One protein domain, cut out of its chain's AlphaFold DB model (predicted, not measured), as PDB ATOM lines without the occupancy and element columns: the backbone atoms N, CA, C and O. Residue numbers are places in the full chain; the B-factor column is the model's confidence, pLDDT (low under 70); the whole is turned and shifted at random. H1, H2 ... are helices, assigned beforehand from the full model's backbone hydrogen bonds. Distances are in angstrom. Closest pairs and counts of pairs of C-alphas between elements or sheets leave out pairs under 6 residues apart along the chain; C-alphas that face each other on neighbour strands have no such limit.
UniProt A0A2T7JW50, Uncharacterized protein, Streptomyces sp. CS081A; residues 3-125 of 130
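What this domain is: This is residues 3 to 125 of the 130 residues of an uncharacterized protein of Streptomyces sp. CS081A (UniProt A0A2T7JW50). Five helices, H1, H2, H5, H4 and H3 in that order, stand as a loose ring, and H6 slants across its middle, passing through the gap between H1 and H3. H1 and H4 lie toward opposite ends of the longest axis, and residues 66 to 71 stick out beyond the rest. The printed part has 123 residues with six named helices, H1 to H6 along the chain, and no named strand: the class is all helix. The whole is compact, with a radius of gyration of the C-alphas of 14.2 A and spans of 38, 33 and 21 A.

Where its parts are: Find C-alpha 3 at (43.702, 10.840, -41.336); from there H1 runs through residues 3 to 22, 28.1 A long. Look next at H2, residues 30 to 46, 24.4 A, and at H3, residues 49 to 70, which begins at C-alpha 49, (33.076, 5.063, -34.535), and is 31.8 A long. H4, residues 76 to 87, measures 16.3 A, and H5, residues 94 to 108, 20.9 A. H6, residues 111 to 123, covers 18.5 A and ends at C-alpha 123, (42.084, -7.866, -37.732).

How they stand to each other: Start at H1, whose residues 13 to 21 alone touch H6; the closest C-alphas, of Ala 17 and Ala 120, are 4.8 A apart, at a steep tilt of 39 degrees. H1 and H2 are close but not clearly touching, with the C-alphas of Gln 11 and Gln 40 7.5 A apart. H1, H2 and H6 form a bundle, a group of three helices near each other. H2 touches H5 at a shallow tilt of 8 degrees, opposite ways, closest at the C-alphas of Ala 35 and Leu 105, 6.2 A. H3 touches H6 with residues 51 to 61 alone, closest at the C-alphas of Gln 58 and Ile 118, 5.9 A. H3 also touches H4 at a steep tilt of 47 degrees, where the C-alphas of Ala 60 and Phe 80 are 5.4 A apart. H4 and H5 form a helical hairpin at 18 degrees but only just touch, with 3 pairs of C-alphas within 8 A; the closest, of Arg 77 and Phe 103, are 7.5 A apart. The packing is part aligned, part crossed. H1 and H3 are apart, and so are H4 and H6. Each O i to N i+4 pair is within hydrogen-bond range in H2, H4, H5 and H6; H1 has 15 of 16 and H3 17 of 18.

The domain as a whole: Look at Phe 4 and Gly 71 for the two C-alphas farthest apart, 44.8 A. The printed part has no cut and no long link. Mean pLDDT of the printed part is 85.2; residue 3, residues 68 to 74 and residues 87 to 93 are under 70.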
ATOM      1  N   ASN A   3      44.896  11.678 -41.159       67.50
ATOM      2  CA  ASN A   3      43.702  10.840 -41.336       67.50
ATOM      3  C   ASN A   3      43.723  10.013 -42.648       67.50
ATOM      4  O   ASN A   3      43.425   8.827 -42.655       67.50
ATOM      5  N   PHE A   4      44.201  10.593 -43.758       71.88
ATOM      6  CA  PHE A   4      44.249   9.903 -45.058       71.88
ATOM      7  C   PHE A   4      45.250   8.733 -45.106       71.88
ATOM      8  O   PHE A   4      44.991   7.720 -45.748       71.88
ATOM      9  N   ALA A   5      46.391   8.861 -44.423       78.94
ATOM     10  CA  ALA A   5      47.383   7.787 -44.355       78.94
ATOM     11  C   ALA A   5      46.864   6.599 -43.530       78.94
ATOM     12  O   ALA A   5      46.990   5.457 -43.959       78.94
ATOM     13  N   GLN A   6      46.210   6.880 -42.399       75.88
ATOM     14  CA  GLN A   6      45.591   5.861 -41.546       75.88
ATOM     15  C   GLN A   6      44.451   5.130 -42.270       75.88
ATOM     16  O   GLN A   6      44.348   3.909 -42.185       75.88
ATOM     17  N   GLU A   7      43.636   5.861 -43.034       77.94
ATOM     18  CA  GLU A   7      42.581   5.300 -43.881       77.94
ATOM     19  C   GLU A   7      43.143   4.300 -44.905       77.94
ATOM     20  O   GLU A   7      42.680   3.161 -44.981       77.94
ATOM     21  N   LEU A   8      44.182   4.695 -45.651       82.44
ATOM     22  CA  LEU A   8      44.838   3.840 -46.647       82.44
ATOM     23  C   LEU A   8      45.489   2.600 -46.026       82.44
ATOM     24  O   LEU A   8      45.338   1.495 -46.547       82.44
ATOM     25  N   GLU A   9      46.192   2.765 -44.903       85.62
ATOM     26  CA  GLU A   9      46.788   1.646 -44.167       85.62
ATOM     27  C   GLU A   9      45.725   0.628 -43.753       85.62
ATOM     28  O   GLU A   9      45.927  -0.580 -43.909       85.62
ATOM     29  N   ARG A  10      44.564   1.107 -43.296       83.69
ATOM     30  CA  ARG A  10      43.461   0.242 -42.886       83.69
ATOM     31  C   ARG A  10      42.793  -0.459 -44.059       83.69
ATOM     32  O   ARG A  10      42.516  -1.650 -43.965       83.69
ATOM     33  N   GLN A  11      42.588   0.234 -45.177       87.69
ATOM     34  CA  GLN A  11      42.074  -0.379 -46.407       87.69
ATOM     35  C   GLN A  11      43.006  -1.492 -46.899       87.69
ATOM     36  O   GLN A  11      42.552  -2.592 -47.214       87.69
ATOM     37  N   HIS A  12      44.319  -1.251 -46.882       88.75
ATOM     38  CA  HIS A  12      45.318  -2.265 -47.224       88.75
ATOM     39  C   HIS A  12      45.348  -3.424 -46.216       88.75
ATOM     40  O   HIS A  12      45.596  -4.570 -46.595       88.75
ATOM     41  N   ALA A  13      45.132  -3.160 -44.925       91.38
ATOM     42  CA  ALA A  13      45.032  -4.204 -43.908       91.38
ATOM     43  C   ALA A  13      43.777  -5.068 -44.105       91.38
ATOM     44  O   ALA A  13      43.888  -6.292 -44.102       91.38
ATOM     45  N   LEU A  14      42.621  -4.448 -44.369       93.06
ATOM     46  CA  LEU A  14      41.360  -5.139 -44.642       93.06
ATOM     47  C   LEU A  14      41.467  -6.010 -45.886       93.06
ATOM     48  O   LEU A  14      41.118  -7.186 -45.837       93.06
ATOM     49  N   GLN A  15      42.007  -5.469 -46.980       94.25
ATOM     50  CA  GLN A  15      42.200  -6.245 -48.197       94.25
ATOM     51  C   GLN A  15      43.085  -7.471 -47.937       94.25
ATOM     52  O   GLN A  15      42.699  -8.578 -48.298       94.25
ATOM     53  N   ARG A  16      44.221  -7.310 -47.246       94.12
ATOM     54  CA  ARG A  16      45.102  -8.440 -46.895       94.12
ATOM     55  C   ARG A  16      44.419  -9.472 -45.994       94.12
ATOM     56  O   ARG A  16      44.611 -10.670 -46.190       94.12
ATOM     57  N   ALA A  17      43.622  -9.028 -45.025       94.12
ATOM     58  CA  ALA A  17      42.877  -9.918 -44.138       94.12
ATOM     59  C   ALA A  17      41.757 -10.673 -44.875       94.12
ATOM     60  O   ALA A  17      41.455 -11.817 -44.539       94.12
ATOM     61  N   LEU A  18      41.158 -10.071 -45.904       95.06
ATOM     62  CA  LEU A  18      40.208 -10.752 -46.784       95.06
ATOM     63  C   LEU A  18      40.908 -11.696 -47.759       95.06
ATOM     64  O   LEU A  18      40.383 -12.771 -48.040       95.06
ATOM     65  N   GLU A  19      42.106 -11.347 -48.227       95.62
ATOM     66  CA  GLU A  19      42.887 -12.191 -49.131       95.62
ATOM     67  C   GLU A  19      43.228 -13.554 -48.518       95.62
ATOM     68  O   GLU A  19      43.163 -14.574 -49.207       95.62
ATOM     69  N   SER A  20      43.521 -13.599 -47.215       93.69
ATOM     70  CA  SER A  20      43.803 -14.855 -46.507       93.69
ATOM     71  C   SER A  20      42.592 -15.792 -46.398       93.69
ATOM     72  O   SER A  20      42.774 -16.991 -46.192       93.69
ATOM     73  N   ARG A  21      41.369 -15.267 -46.553       94.31
ATOM     74  CA  ARG A  21      40.101 -16.002 -46.392       94.31
ATOM     75  C   ARG A  21      39.432 -16.334 -47.721       94.31
ATOM     76  O   ARG A  21      38.920 -17.434 -47.897       94.31
ATOM     77  N   PHE A  22      39.449 -15.390 -48.659       94.19
ATOM     78  CA  PHE A  22      38.701 -15.462 -49.916       94.19
ATOM     79  C   PHE A  22      39.593 -15.552 -51.163       94.19
ATOM     80  O   PHE A  22      39.074 -15.613 -52.276       94.19
ATOM     81  N   GLY A  23      40.920 -15.581 -51.006       94.69
ATOM     82  CA  GLY A  23      41.867 -15.595 -52.124       94.69
ATOM     83  C   GLY A  23      42.118 -14.200 -52.695       94.69
ATOM     84  O   GLY A  23      41.879 -13.194 -52.036       94.69
ATOM     85  N   ARG A  24      42.635 -14.106 -53.922       94.69
ATOM     86  CA  ARG A  24      43.026 -12.809 -54.504       94.69
ATOM     87  C   ARG A  24      41.802 -11.929 -54.791       94.69
ATOM     88  O   ARG A  24      40.774 -12.472 -55.194       94.69
ATOM     89  N   PRO A  25      41.911 -10.588 -54.719       92.94
ATOM     90  CA  PRO A  25      40.770  -9.699 -54.948       92.94
ATOM     91  C   PRO A  25      40.131  -9.842 -56.332       92.94
ATOM     92  O   PRO A  25      38.924  -9.672 -56.477       92.94
ATOM     93  N   THR A  26      40.925 -10.205 -57.345       93.81
ATOM     94  CA  THR A  26      40.447 -10.467 -58.715       93.81
ATOM     95  C   THR A  26      39.531 -11.681 -58.817       93.81
ATOM     96  O   THR A  26      38.743 -11.768 -59.754       93.81
ATOM     97  N   ASP A  27      39.633 -12.598 -57.857       95.44
ATOM     98  CA  ASP A  27      38.940 -13.883 -57.856       95.44
ATOM     99  C   ASP A  27      37.777 -13.891 -56.849       95.44
ATOM    100  O   ASP A  27      37.037 -14.871 -56.746       95.44
ATOM    101  N   TRP A  28      37.593 -12.797 -56.099       95.12
ATOM    102  CA  TRP A  28      36.522 -12.688 -55.120       95.12
ATOM    103  C   TRP A  28      35.151 -12.799 -55.789       95.12
ATOM    104  O   TRP A  28      34.884 -12.093 -56.768       95.12
ATOM    105  N   PRO A  29      34.224 -13.596 -55.228       95.31
ATOM    106  CA  PRO A  29      32.828 -13.554 -55.637       95.31
ATOM    107  C   PRO A  29      32.269 -12.130 -55.532       95.31
ATOM    108  O   PRO A  29      32.600 -11.400 -54.598       95.31
ATOM    109  N   LEU A  30      31.349 -11.756 -56.431       95.50
ATOM    110  CA  LEU A  30      30.763 -10.406 -56.473       95.50
ATOM    111  C   LEU A  30      30.222  -9.948 -55.108       95.50
ATOM    112  O   LEU A  30      30.418  -8.803 -54.715       95.50
ATOM    113  N   LYS A  31      29.603 -10.856 -54.347       96.50
ATOM    114  CA  LYS A  31      29.104 -10.576 -52.993       96.50
ATOM    115  C   LYS A  31      30.200 -10.142 -52.009       96.50
ATOM    116  O   LYS A  31      29.956  -9.257 -51.202       96.50
ATOM    117  N   ILE A  32      31.408 -10.703 -52.110       96.69
ATOM    118  CA  ILE A  32      32.554 -10.324 -51.267       96.69
ATOM    119  C   ILE A  32      33.102  -8.961 -51.694       96.69
ATOM    120  O   ILE A  32      33.394  -8.131 -50.840       96.69
ATOM    121  N   GLN A  33      33.165  -8.687 -53.002       95.00
ATOM    122  CA  GLN A  33      33.565  -7.369 -53.509       95.00
ATOM    123  C   GLN A  33      32.607  -6.266 -53.029       95.00
ATOM    124  O   GLN A  33      33.048  -5.228 -52.539       95.00
ATOM    125  N   VAL A  34      31.295  -6.514 -53.111       95.38
ATOM    126  CA  VAL A  34      30.263  -5.589 -52.618       95.38
ATOM    127  C   VAL A  34      30.362  -5.414 -51.103       95.38
ATOM    128  O   VAL A  34      30.331  -4.282 -50.628       95.38
ATOM    129  N   ALA A  35      30.532  -6.501 -50.348       96.06
ATOM    130  CA  ALA A  35      30.679  -6.439 -48.898       96.06
ATOM    131  C   ALA A  35      31.916  -5.632 -48.466       96.06
ATOM    132  O   ALA A  35      31.827  -4.787 -47.575       96.06
ATOM    133  N   HIS A  36      33.052  -5.836 -49.137       94.94
ATOM    134  CA  HIS A  36      34.265  -5.051 -48.923       94.94
ATOM    135  C   HIS A  36      34.020  -3.555 -49.176       94.94
ATOM    136  O   HIS A  36      34.353  -2.725 -48.330       94.94
ATOM    137  N   GLN A  37      33.362  -3.208 -50.288       93.31
ATOM    138  CA  GLN A  37      33.018  -1.820 -50.602       93.31
ATOM    139  C   GLN A  37      32.058  -1.210 -49.569       93.31
ATOM    140  O   GLN A  37      32.233  -0.059 -49.173       93.31
ATOM    141  N   GLN A  38      31.063  -1.967 -49.101       93.25
ATOM    142  CA  GLN A  38      30.120  -1.510 -48.077       93.25
ATOM    143  C   GLN A  38      30.820  -1.197 -46.750       93.25
ATOM    144  O   GLN A  38      30.490  -0.190 -46.123       93.25
ATOM    145  N   LEU A  39      31.813  -1.995 -46.346       93.25
ATOM    146  CA  LEU A  39      32.627  -1.702 -45.165       93.25
ATOM    147  C   LEU A  39      33.454  -0.420 -45.330       93.25
ATOM    148  O   LEU A  39      33.498   0.397 -44.412       93.25
ATOM    149  N   GLN A  40      34.049  -0.195 -46.505       90.94
ATOM    150  CA  GLN A  40      34.771   1.051 -46.794       90.94
ATOM    151  C   GLN A  40      33.844   2.271 -46.762       90.94
ATOM    152  O   GLN A  40      34.173   3.296 -46.168       90.94
ATOM    153  N   THR A  41      32.655   2.170 -47.361       89.62
ATOM    154  CA  THR A  41      31.656   3.243 -47.302       89.62
ATOM    155  C   THR A  41      31.205   3.502 -45.868       89.62
ATOM    156  O   THR A  41      31.071   4.656 -45.467       89.62
ATOM    157  N   LEU A  42      31.011   2.450 -45.071       89.19
ATOM    158  CA  LEU A  42      30.621   2.602 -43.675       89.19
ATOM    159  C   LEU A  42      31.710   3.309 -42.864       89.19
ATOM    160  O   LEU A  42      31.394   4.236 -42.128       89.19
ATOM    161  N   GLN A  43      32.979   2.941 -43.049       88.50
ATOM    162  CA  GLN A  43      34.126   3.631 -42.451       88.50
ATOM    163  C   GLN A  43      34.111   5.129 -42.745       88.50
ATOM    164  O   GLN A  43      34.244   5.933 -41.828       88.50
ATOM    165  N   GLN A  44      33.900   5.507 -44.004       86.81
ATOM    166  CA  GLN A  44      33.838   6.913 -44.402       86.81
ATOM    167  C   GLN A  44      32.657   7.652 -43.763       86.81
ATOM    168  O   GLN A  44      32.759   8.848 -43.497       86.81
ATOM    169  N   LEU A  45      31.546   6.953 -43.516       85.88
ATOM    170  CA  LEU A  45      30.330   7.538 -42.958       85.88
ATOM    171  C   LEU A  45      30.424   7.781 -41.447       85.88
ATOM    172  O   LEU A  45      29.971   8.823 -40.980       85.88
ATOM    173  N   ILE A  46      30.964   6.822 -40.690       84.50
ATOM    174  CA  ILE A  46      30.985   6.884 -39.216       84.50
ATOM    175  C   ILE A  46      32.363   7.201 -38.629       84.50
ATOM    176  O   ILE A  46      32.484   7.391 -37.423       84.50
ATOM    177  N   GLY A  47      33.402   7.279 -39.464       85.62
ATOM    178  CA  GLY A  47      34.747   7.691 -39.071       85.62
ATOM    179  C   GLY A  47      35.292   6.874 -37.900       85.62
ATOM    180  O   GLY A  47      35.381   5.644 -37.967       85.62
ATOM    181  N   ASP A  48      35.632   7.571 -36.816       82.62
ATOM    182  CA  ASP A  48      36.245   6.995 -35.614       82.62
ATOM    183  C   ASP A  48      35.353   5.940 -34.930       82.62
ATOM    184  O   ASP A  48      35.862   4.986 -34.331       82.62
ATOM    185  N   ASP A  49      34.028   6.030 -35.095       83.50
ATOM    186  CA  ASP A  49      33.076   5.063 -34.535       83.50
ATOM    187  C   ASP A  49      33.139   3.696 -35.231       83.50
ATOM    188  O   ASP A  49      32.628   2.702 -34.704       83.50
ATOM    189  N   TYR A  50      33.802   3.591 -36.388       87.31
ATOM    190  CA  TYR A  50      33.904   2.325 -37.111       87.31
ATOM    191  C   TYR A  50      34.592   1.235 -36.295       87.31
ATOM    192  O   TYR A  50      34.185   0.075 -36.340       87.31
ATOM    193  N   ASN A  51      35.633   1.581 -35.538       88.31
ATOM    194  CA  ASN A  51      36.352   0.591 -34.736       88.31
ATOM    195  C   ASN A  51      35.428  -0.005 -33.665       88.31
ATOM    196  O   ASN A  51      35.430  -1.212 -33.423       88.31
ATOM    197  N   THR A  52      34.596   0.844 -33.061       86.44
ATOM    198  CA  THR A  52      33.574   0.432 -32.098       86.44
ATOM    199  C   THR A  52      32.513  -0.441 -32.766       86.44
ATOM    200  O   THR A  52      32.181  -1.497 -32.228       86.44
ATOM    201  N   PHE A  53      32.047  -0.057 -33.960       88.50
ATOM    202  CA  PHE A  53      31.127  -0.855 -34.773       88.50
ATOM    203  C   PHE A  53      31.665  -2.269 -35.033       88.50
ATOM    204  O   PHE A  53      30.995  -3.245 -34.699       88.50
ATOM    205  N   ILE A  54      32.883  -2.390 -35.572       92.44
ATOM    206  CA  ILE A  54      33.483  -3.693 -35.884       92.44
ATOM    207  C   ILE A  54      33.687  -4.529 -34.633       92.44
ATOM    208  O   ILE A  54      33.384  -5.718 -34.650       92.44
ATOM    209  N   ARG A  55      34.121  -3.923 -33.525       90.19
ATOM    210  CA  ARG A  55      34.268  -4.636 -32.253       90.19
ATOM    211  C   ARG A  55      32.938  -5.207 -31.760       90.19
ATOM    212  O   ARG A  55      32.900  -6.337 -31.281       90.19
ATOM    213  N   TYR A  56      31.843  -4.458 -31.872       89.31
ATOM    214  CA  TYR A  56      30.520  -4.963 -31.494       89.31
ATOM    215  C   TYR A  56      30.012  -6.039 -32.455       89.31
ATOM    216  O   TYR A  56      29.455  -7.036 -31.995       89.31
ATOM    217  N   ALA A  57      30.248  -5.891 -33.760       91.56
ATOM    218  CA  ALA A  57      29.910  -6.917 -34.743       91.56
ATOM    219  C   ALA A  57      30.692  -8.216 -34.486       91.56
ATOM    220  O   ALA A  57      30.103  -9.295 -34.450       91.56
ATOM    221  N   GLN A  58      31.999  -8.116 -34.225       93.94
ATOM    222  CA  GLN A  58      32.856  -9.257 -33.910       93.94
ATOM    223  C   GLN A  58      32.420  -9.941 -32.616       93.94
ATOM    224  O   GLN A  58      32.259 -11.157 -32.588       93.94
ATOM    225  N   ARG A  59      32.127  -9.171 -31.566       90.62
ATOM    226  CA  ARG A  59      31.610  -9.731 -30.315       90.62
ATOM    227  C   ARG A  59      30.299 -10.496 -30.526       90.62
ATOM    228  O   ARG A  59      30.137 -11.582 -29.978       90.62
ATOM    229  N   ALA A  60      29.380  -9.976 -31.343       89.25
ATOM    230  CA  ALA A  60      28.140 -10.683 -31.675       89.25
ATOM    231  C   ALA A  60      28.402 -11.992 -32.451       89.25
ATOM    232  O   ALA A  60      27.705 -12.989 -32.250       89.25
ATOM    233  N   VAL A  61      29.421 -12.015 -33.320       91.44
ATOM    234  CA  VAL A  61      29.890 -13.230 -34.007       91.44
ATOM    235  C   VAL A  61      30.448 -14.256 -33.013       91.44
ATOM    236  O   VAL A  61      30.065 -15.425 -33.062       91.44
ATOM    237  N   GLU A  62      31.323 -13.834 -32.101       90.81
ATOM    238  CA  GLU A  62      31.950 -14.696 -31.091       90.81
ATOM    239  C   GLU A  62      30.927 -15.306 -30.131       90.81
ATOM    240  O   GLU A  62      30.938 -16.517 -29.899       90.81
ATOM    241  N   GLU A  63      29.998 -14.496 -29.620       87.75
ATOM    242  CA  GLU A  63      28.952 -14.960 -28.709       87.75
ATOM    243  C   GLU A  63      28.039 -15.982 -29.401       87.75
ATOM    244  O   GLU A  63      27.816 -17.063 -28.856       87.75
ATOM    245  N   ARG A  64      27.628 -15.742 -30.654       85.12
ATOM    246  CA  ARG A  64      26.871 -16.734 -31.437       85.12
ATOM    247  C   ARG A  64      27.635 -18.046 -31.634       85.12
ATOM    248  O   ARG A  64      27.040 -19.124 -31.578       85.12
ATOM    249  N   ARG A  65      28.940 -17.984 -31.924       85.94
ATOM    250  CA  ARG A  65      29.793 -19.181 -32.067       85.94
ATOM    251  C   ARG A  65      29.861 -19.964 -30.748       85.94
ATOM    252  O   ARG A  65      29.765 -21.194 -30.766       85.94
ATOM    253  N   GLY A  66      29.961 -19.263 -29.617       81.62
ATOM    254  CA  GLY A  66      29.913 -19.856 -28.279       81.62
ATOM    255  C   GLY A  66      28.566 -20.511 -27.965       81.62
ATOM    256  O   GLY A  66      28.519 -21.657 -27.523       81.62
ATOM    257  N   GLU A  67      27.461 -19.837 -28.273       79.50
ATOM    258  CA  GLU A  67      26.100 -20.331 -28.044       79.50
ATOM    259  C   GLU A  67      25.744 -21.550 -28.907       79.50
ATOM    260  O   GLU A  67      25.165 -22.512 -28.396       79.50
ATOM    261  N   ARG A  68      26.188 -21.591 -30.176       64.38
ATOM    262  CA  ARG A  68      26.081 -22.788 -31.038       64.38
ATOM    263  C   ARG A  68      26.690 -24.032 -30.393       64.38
ATOM    264  O   ARG A  68      26.199 -25.133 -30.621       64.38
ATOM    265  N   SER A  69      27.731 -23.855 -29.582       62.75
ATOM    266  CA  SER A  69      28.374 -24.946 -28.844       62.75
ATOM    267  C   SER A  69      27.576 -25.369 -27.598       62.75
ATOM    268  O   SER A  69      27.753 -26.483 -27.113       62.75
ATOM    269  N   GLY A  70      26.685 -24.505 -27.100       62.38
ATOM    270  CA  GLY A  70      25.835 -24.716 -25.921       62.38
ATOM    271  C   GLY A  70      24.355 -25.013 -26.212       62.38
ATOM    272  O   GLY A  70      23.594 -25.227 -25.273       62.38
ATOM    273  N   GLY A  71      23.928 -25.032 -27.481       55.50
ATOM    274  CA  GLY A  71      22.560 -25.389 -27.888       55.50
ATOM    275  C   GLY A  71      21.509 -24.279 -27.746       55.50
ATOM    276  O   GLY A  71      20.332 -24.520 -28.008       55.50
ATOM    277  N   ILE A  72      21.917 -23.066 -27.370       59.09
ATOM    278  CA  ILE A  72      21.088 -21.856 -27.435       59.09
ATOM    279  C   ILE A  72      21.475 -21.139 -28.736       59.09
ATOM    280  O   ILE A  72      22.623 -21.197 -29.152       59.09
ATOM    281  N   SER A  73      20.530 -20.525 -29.441       59.72
ATOM    282  CA  SER A  73      20.845 -19.733 -30.635       59.72
ATOM    283  C   SER A  73      20.183 -18.377 -30.497       59.72
ATOM    284  O   SER A  73      19.018 -18.233 -30.863       59.72
ATOM    285  N   THR A  74      20.916 -17.391 -29.989       66.69
ATOM    286  CA  THR A  74      20.481 -15.998 -30.050       66.69
ATOM    287  C   THR A  74      20.644 -15.492 -31.486       66.69
ATOM    288  O   THR A  74      21.585 -15.864 -32.201       66.69
ATOM    289  N   ASP A  75      19.703 -14.671 -31.958       79.62
ATOM    290  CA  ASP A  75      19.852 -14.005 -33.251       79.62
ATOM    291  C   ASP A  75      21.021 -13.010 -33.159       79.62
ATOM    292  O   ASP A  75      21.013 -12.077 -32.352       79.62
ATOM    293  N   ARG A  76      22.046 -13.201 -34.002       82.56
ATOM    294  CA  ARG A  76      23.230 -12.328 -34.057       82.56
ATOM    295  C   ARG A  76      22.852 -10.862 -34.238       82.56
ATOM    296  O   ARG A  76      23.520  -9.991 -33.689       82.56
ATOM    297  N   ARG A  77      21.790 -10.591 -34.998       82.00
ATOM    298  CA  ARG A  77      21.334  -9.235 -35.329       82.00
ATOM    299  C   ARG A  77      20.749  -8.545 -34.114       82.00
ATOM    300  O   ARG A  77      21.029  -7.370 -33.882       82.00
ATOM    301  N   GLU A  78      19.960  -9.284 -33.338       80.19
ATOM    302  CA  GLU A  78      19.411  -8.814 -32.071       80.19
ATOM    303  C   GLU A  78      20.551  -8.502 -31.107       80.19
ATOM    304  O   GLU A  78      20.612  -7.409 -30.542       80.19
ATOM    305  N   ARG A  79      21.531  -9.408 -31.010       82.12
ATOM    306  CA  ARG A  79      22.676  -9.202 -30.128       82.12
ATOM    307  C   ARG A  79      23.531  -8.002 -30.528       82.12
ATOM    308  O   ARG A  79      23.908  -7.203 -29.676       82.12
ATOM    309  N   PHE A  80      23.802  -7.851 -31.818       81.62
ATOM    310  CA  PHE A  80      24.507  -6.694 -32.349       81.62
ATOM    311  C   PHE A  80      23.754  -5.380 -32.066       81.62
ATOM    312  O   PHE A  80      24.366  -4.400 -31.642       81.62
ATOM    313  N   GLY A  81      22.426  -5.375 -32.224       80.12
ATOM    314  CA  GLY A  81      21.577  -4.231 -31.887       80.12
ATOM    315  C   GLY A  81      21.656  -3.836 -30.409       80.12
ATOM    316  O   GLY A  81      21.796  -2.651 -30.109       80.12
ATOM    317  N   LEU A  82      21.644  -4.814 -29.497       79.44
ATOM    318  CA  LEU A  82      21.814  -4.574 -28.059       79.44
ATOM    319  C   LEU A  82      23.187  -3.968 -27.739       79.44
ATOM    320  O   LEU A  82      23.261  -2.970 -27.030       79.44
ATOM    321  N   LEU A  83      24.268  -4.513 -28.308       79.44
ATOM    322  CA  LEU A  83      25.627  -4.003 -28.081       79.44
ATOM    323  C   LEU A  83      25.801  -2.560 -28.572       79.44
ATOM    324  O   LEU A  83      26.459  -1.758 -27.908       79.44
ATOM    325  N   LEU A  84      25.199  -2.219 -29.713       76.31
ATOM    326  CA  LEU A  84      25.186  -0.845 -30.203       76.31
ATOM    327  C   LEU A  84      24.381   0.089 -29.293       76.31
ATOM    328  O   LEU A  84      24.807   1.219 -29.070       76.31
ATOM    329  N   HIS A  85      23.235  -0.365 -28.782       76.44
ATOM    330  CA  HIS A  85      22.375   0.441 -27.917       76.44
ATOM    331  C   HIS A  85      23.017   0.708 -26.549       76.44
ATOM    332  O   HIS A  85      23.047   1.852 -26.102       76.44
ATOM    333  N   ASP A  86      23.598  -0.321 -25.929       73.50
ATOM    334  CA  ASP A  86      24.257  -0.223 -24.621       73.50
ATOM    335  C   ASP A  86      25.571   0.574 -24.689       73.50
ATOM    336  O   ASP A  86      25.990   1.199 -23.713       73.50
ATOM    337  N   GLY A  87      26.243   0.542 -25.842       62.94
ATOM    338  CA  GLY A  87      27.550   1.157 -26.055       62.94
ATOM    339  C   GLY A  87      27.532   2.603 -26.559       62.94
ATOM    340  O   GLY A  87      28.600   3.209 -26.646       62.94
ATOM    341  N   ALA A  88      26.372   3.154 -26.926       59.19
ATOM    342  CA  ALA A  88      26.265   4.476 -27.542       59.19
ATOM    343  C   ALA A  88      25.920   5.567 -26.508       59.19
ATOM    344  O   ALA A  88      24.833   5.588 -25.940       59.19
ATOM    345  N   HIS A  89      26.828   6.524 -26.284       56.34
ATOM    346  CA  HIS A  89      26.544   7.745 -25.499       56.34
ATOM    347  C   HIS A  89      25.910   8.878 -26.332       56.34
ATOM    348  O   HIS A  89      25.352   9.826 -25.788       56.34
ATOM    349  N   ALA A  90      25.937   8.751 -27.654       52.16
ATOM    350  CA  ALA A  90      25.139   9.472 -28.641       52.16
ATOM    351  C   ALA A  90      25.075   8.567 -29.882       52.16
ATOM    352  O   ALA A  90      25.935   7.703 -29.989       52.16
ATOM    353  N   LEU A  91      24.078   8.726 -30.765       59.62
ATOM    354  CA  LEU A  91      24.125   8.530 -32.240       59.62
ATOM    355  C   LEU A  91      22.699   8.247 -32.785       59.62
ATOM    356  O   LEU A  91      22.332   7.093 -32.999       59.62
ATOM    357  N   PRO A  92      21.859   9.277 -33.009       61.72
ATOM    358  CA  PRO A  92      20.460   9.063 -33.410       61.72
ATOM    359  C   PRO A  92      20.220   8.767 -34.906       61.72
ATOM    360  O   PRO A  92      19.164   8.239 -35.239       61.72
ATOM    361  N   GLU A  93      21.161   9.060 -35.815       65.69
ATOM    362  CA  GLU A  93      20.966   8.878 -37.276       65.69
ATOM    363  C   GLU A  93      21.969   7.895 -37.903       65.69
ATOM    364  O   GLU A  93      21.595   6.979 -38.638       65.69
ATOM    365  N   THR A  94      23.243   7.998 -37.535       72.94
ATOM    366  CA  THR A  94      24.314   7.078 -37.963       72.94
ATOM    367  C   THR A  94      24.059   5.636 -37.526       72.94
ATOM    368  O   THR A  94      24.419   4.714 -38.252       72.94
ATOM    369  N   LEU A  95      23.371   5.417 -36.397       73.81
ATOM    370  CA  LEU A  95      22.980   4.086 -35.930       73.81
ATOM    371  C   LEU A  95      22.065   3.365 -36.932       73.81
ATOM    372  O   LEU A  95      22.227   2.167 -37.150       73.81
ATOM    373  N   GLN A  96      21.141   4.083 -37.578       75.31
ATOM    374  CA  GLN A  96      20.252   3.487 -38.581       75.31
ATOM    375  C   GLN A  96      21.032   3.075 -39.828       75.31
ATOM    376  O   GLN A  96      20.820   1.982 -40.351       75.31
ATOM    377  N   ALA A  97      21.972   3.915 -40.272       79.19
ATOM    378  CA  ALA A  97      22.836   3.601 -41.405       79.19
ATOM    379  C   ALA A  97      23.746   2.398 -41.107       79.19
ATOM    380  O   ALA A  97      23.836   1.476 -41.915       79.19
ATOM    381  N   VAL A  98      24.354   2.364 -39.919       84.75
ATOM    382  CA  VAL A  98      25.162   1.239 -39.427       84.75
ATOM    383  C   VAL A  98      24.358  -0.052 -39.402       84.75
ATOM    384  O   VAL A  98      24.806  -1.082 -39.907       84.75
ATOM    385  N   TRP A  99      23.153   0.005 -38.840       83.25
ATOM    386  CA  TRP A  99      22.278  -1.150 -38.750       83.25
ATOM    387  C   TRP A  99      21.853  -1.640 -40.138       83.25
ATOM    388  O   TRP A  99      21.930  -2.836 -40.412       83.25
ATOM    389  N   ALA A 100      21.489  -0.727 -41.044       85.88
ATOM    390  CA  ALA A 100      21.104  -1.055 -42.412       85.88
ATOM    391  C   ALA A 100      22.254  -1.688 -43.210       85.88
ATOM    392  O   ALA A 100      22.036  -2.682 -43.904       85.88
ATOM    393  N   VAL A 101      23.478  -1.160 -43.091       88.81
ATOM    394  CA  VAL A 101      24.657  -1.751 -43.742       88.81
ATOM    395  C   VAL A 101      24.945  -3.136 -43.170       88.81
ATOM    396  O   VAL A 101      25.100  -4.083 -43.937       88.81
ATOM    397  N   ASN A 102      24.946  -3.292 -41.842       89.12
ATOM    398  CA  ASN A 102      25.174  -4.593 -41.215       89.12
ATOM    399  C   ASN A 102      24.122  -5.633 -41.634       89.12
ATOM    400  O   ASN A 102      24.455  -6.766 -41.975       89.12
ATOM    401  N   PHE A 103      22.851  -5.236 -41.656       87.69
ATOM    402  CA  PHE A 103      21.758  -6.091 -42.102       87.69
ATOM    403  C   PHE A 103      21.887  -6.462 -43.585       87.69
ATOM    404  O   PHE A 103      21.684  -7.617 -43.954       87.69
ATOM    405  N   GLY A 104      22.281  -5.505 -44.428       90.62
ATOM    406  CA  GLY A 104      22.577  -5.746 -45.838       90.62
ATOM    407  C   GLY A 104      23.688  -6.781 -46.033       90.62
ATOM    408  O   GLY A 104      23.525  -7.694 -46.841       90.62
ATOM    409  N   LEU A 105      24.766  -6.692 -45.250       92.69
ATOM    410  CA  LEU A 105      25.860  -7.671 -45.257       92.69
ATOM    411  C   LEU A 105      25.381  -9.069 -44.842       92.69
ATOM    412  O   LEU A 105      25.729 -10.049 -45.496       92.69
ATOM    413  N   GLU A 106      24.552  -9.167 -43.801       90.00
ATOM    414  CA  GLU A 106      23.982 -10.439 -43.338       90.00
ATOM    415  C   GLU A 106      22.989 -11.086 -44.315       90.00
ATOM    416  O   GLU A 106      22.781 -12.297 -44.257       90.00
ATOM    417  N   ILE A 107      22.346 -10.304 -45.186       90.69
ATOM    418  CA  ILE A 107      21.498 -10.833 -46.267       90.69
ATOM    419  C   ILE A 107      22.346 -11.263 -47.461       90.69
ATOM    420  O   ILE A 107      22.075 -12.288 -48.086       90.69
ATOM    421  N   LEU A 108      23.339 -10.446 -47.814       94.75
ATOM    422  CA  LEU A 108      24.179 -10.651 -48.988       94.75
ATOM    423  C   LEU A 108      25.090 -11.878 -48.844       94.75
ATOM    424  O   LEU A 108      25.385 -12.556 -49.833       94.75
ATOM    425  N   LEU A 109      25.559 -12.135 -47.625       94.44
ATOM    426  CA  LEU A 109      26.518 -13.181 -47.308       94.44
ATOM    427  C   LEU A 109      25.846 -14.326 -46.559       94.44
ATOM    428  O   LEU A 109      24.941 -14.125 -45.755       94.44
ATOM    429  N   ASP A 110      26.330 -15.546 -46.789       92.50
ATOM    430  CA  ASP A 110      25.984 -16.629 -45.877       92.50
ATOM    431  C   ASP A 110      26.649 -16.411 -44.508       92.50
ATOM    432  O   ASP A 110      27.512 -15.551 -44.315       92.50
ATOM    433  N   ASN A 111      26.216 -17.199 -43.525       89.88
ATOM    434  CA  ASN A 111      26.671 -17.036 -42.153       89.88
ATOM    435  C   ASN A 111      28.189 -17.137 -42.002       89.88
ATOM    436  O   ASN A 111      28.741 -16.406 -41.191       89.88
ATOM    437  N   GLU A 112      28.840 -18.043 -42.725       92.19
ATOM    438  CA  GLU A 112      30.282 -18.247 -42.606       92.19
ATOM    439  C   GLU A 112      31.043 -17.080 -43.239       92.19
ATOM    440  O   GLU A 112      31.948 -16.527 -42.619       92.19
ATOM    441  N   GLN A 113      30.621 -16.637 -44.422       95.38
ATOM    442  CA  GLN A 113      31.218 -15.492 -45.108       95.38
ATOM    443  C   GLN A 113      31.061 -14.193 -44.332       95.38
ATOM    444  O   GLN A 113      32.007 -13.413 -44.270       95.38
ATOM    445  N   TYR A 114      29.889 -13.954 -43.741       94.88
ATOM    446  CA  TYR A 114      29.681 -12.785 -42.894       94.88
ATOM    447  C   TYR A 114      30.637 -12.806 -41.700       94.88
ATOM    448  O   TYR A 114      31.310 -11.818 -41.427       94.88
ATOM    449  N   GLU A 115      30.744 -13.941 -41.007       94.62
ATOM    450  CA  GLU A 115      31.641 -14.045 -39.858       94.62
ATOM    451  C   GLU A 115      33.113 -13.860 -40.266       94.62
ATOM    452  O   GLU A 115      33.836 -13.108 -39.621       94.62
ATOM    453  N   GLN A 116      33.543 -14.465 -41.378       95.69
ATOM    454  CA  GLN A 116      34.887 -14.284 -41.933       95.69
ATOM    455  C   GLN A 116      35.172 -12.830 -42.341       95.69
ATOM    456  O   GLN A 116      36.285 -12.347 -42.127       95.69
ATOM    457  N   LEU A 117      34.188 -12.126 -42.909       96.50
ATOM    458  CA  LEU A 117      34.284 -10.704 -43.250       96.50
ATOM    459  C   LEU A 117      34.486  -9.848 -41.993       96.50
ATOM    460  O   LEU A 117      35.372  -8.994 -41.974       96.50
ATOM    461  N   ILE A 118      33.680 -10.072 -40.951       95.75
ATOM    462  CA  ILE A 118      33.778  -9.322 -39.694       95.75
ATOM    463  C   ILE A 118      35.103  -9.612 -38.980       95.75
ATOM    464  O   ILE A 118      35.749  -8.671 -38.521       95.75
ATOM    465  N   ASP A 119      35.562 -10.866 -38.960       95.62
ATOM    466  CA  ASP A 119      36.874 -11.228 -38.406       95.62
ATOM    467  C   ASP A 119      38.016 -10.520 -39.160       95.62
ATOM    468  O   ASP A 119      38.922  -9.966 -38.540       95.62
ATOM    469  N   ALA A 120      37.958 -10.471 -40.497       95.44
ATOM    470  CA  ALA A 120      38.947  -9.755 -41.306       95.44
ATOM    471  C   ALA A 120      38.940  -8.243 -41.034       95.44
ATOM    472  O   ALA A 120      39.994  -7.609 -40.956       95.44
ATOM    473  N   ALA A 121      37.755  -7.653 -40.869       94.62
ATOM    474  CA  ALA A 121      37.616  -6.245 -40.525       94.62
ATOM    475  C   ALA A 121      38.136  -5.930 -39.119       94.62
ATOM    476  O   ALA A 121      38.734  -4.871 -38.911       94.62
ATOM    477  N   ALA A 122      37.956  -6.845 -38.168       93.44
ATOM    478  CA  ALA A 122      38.506  -6.720 -36.829       93.44
ATOM    479  C   ALA A 122      40.036  -6.816 -36.821       93.44
ATOM    480  O   ALA A 122      40.684  -5.971 -36.211       93.44
ATOM    481  N   GLU A 123      40.625  -7.760 -37.562       92.56
ATOM    482  CA  GLU A 123      42.084  -7.866 -37.732       92.56
ATOM    483  C   GLU A 123      42.701  -6.617 -38.370       92.56
ATOM    484  O   GLU A 123      43.818  -6.222 -38.036       92.56
ATOM    485  N   ALA A 124      41.970  -5.983 -39.288       90.81
ATOM    486  CA  ALA A 124      42.389  -4.745 -39.930       90.81
ATOM    487  C   ALA A 124      42.241  -3.510 -39.031       90.81
ATOM    488  O   ALA A 124      42.756  -2.442 -39.368       90.81
ATOM    489  N   THR A 125      41.534  -3.629 -37.909       86.69
ATOM    490  CA  THR A 125      41.305  -2.525 -36.984       86.69
ATOM    491  C   THR A 125      42.430  -2.490 -35.945       86.69
ATOM    492  O   THR A 125      42.630  -3.468 -35.227       86.69
TER     493      THR A 125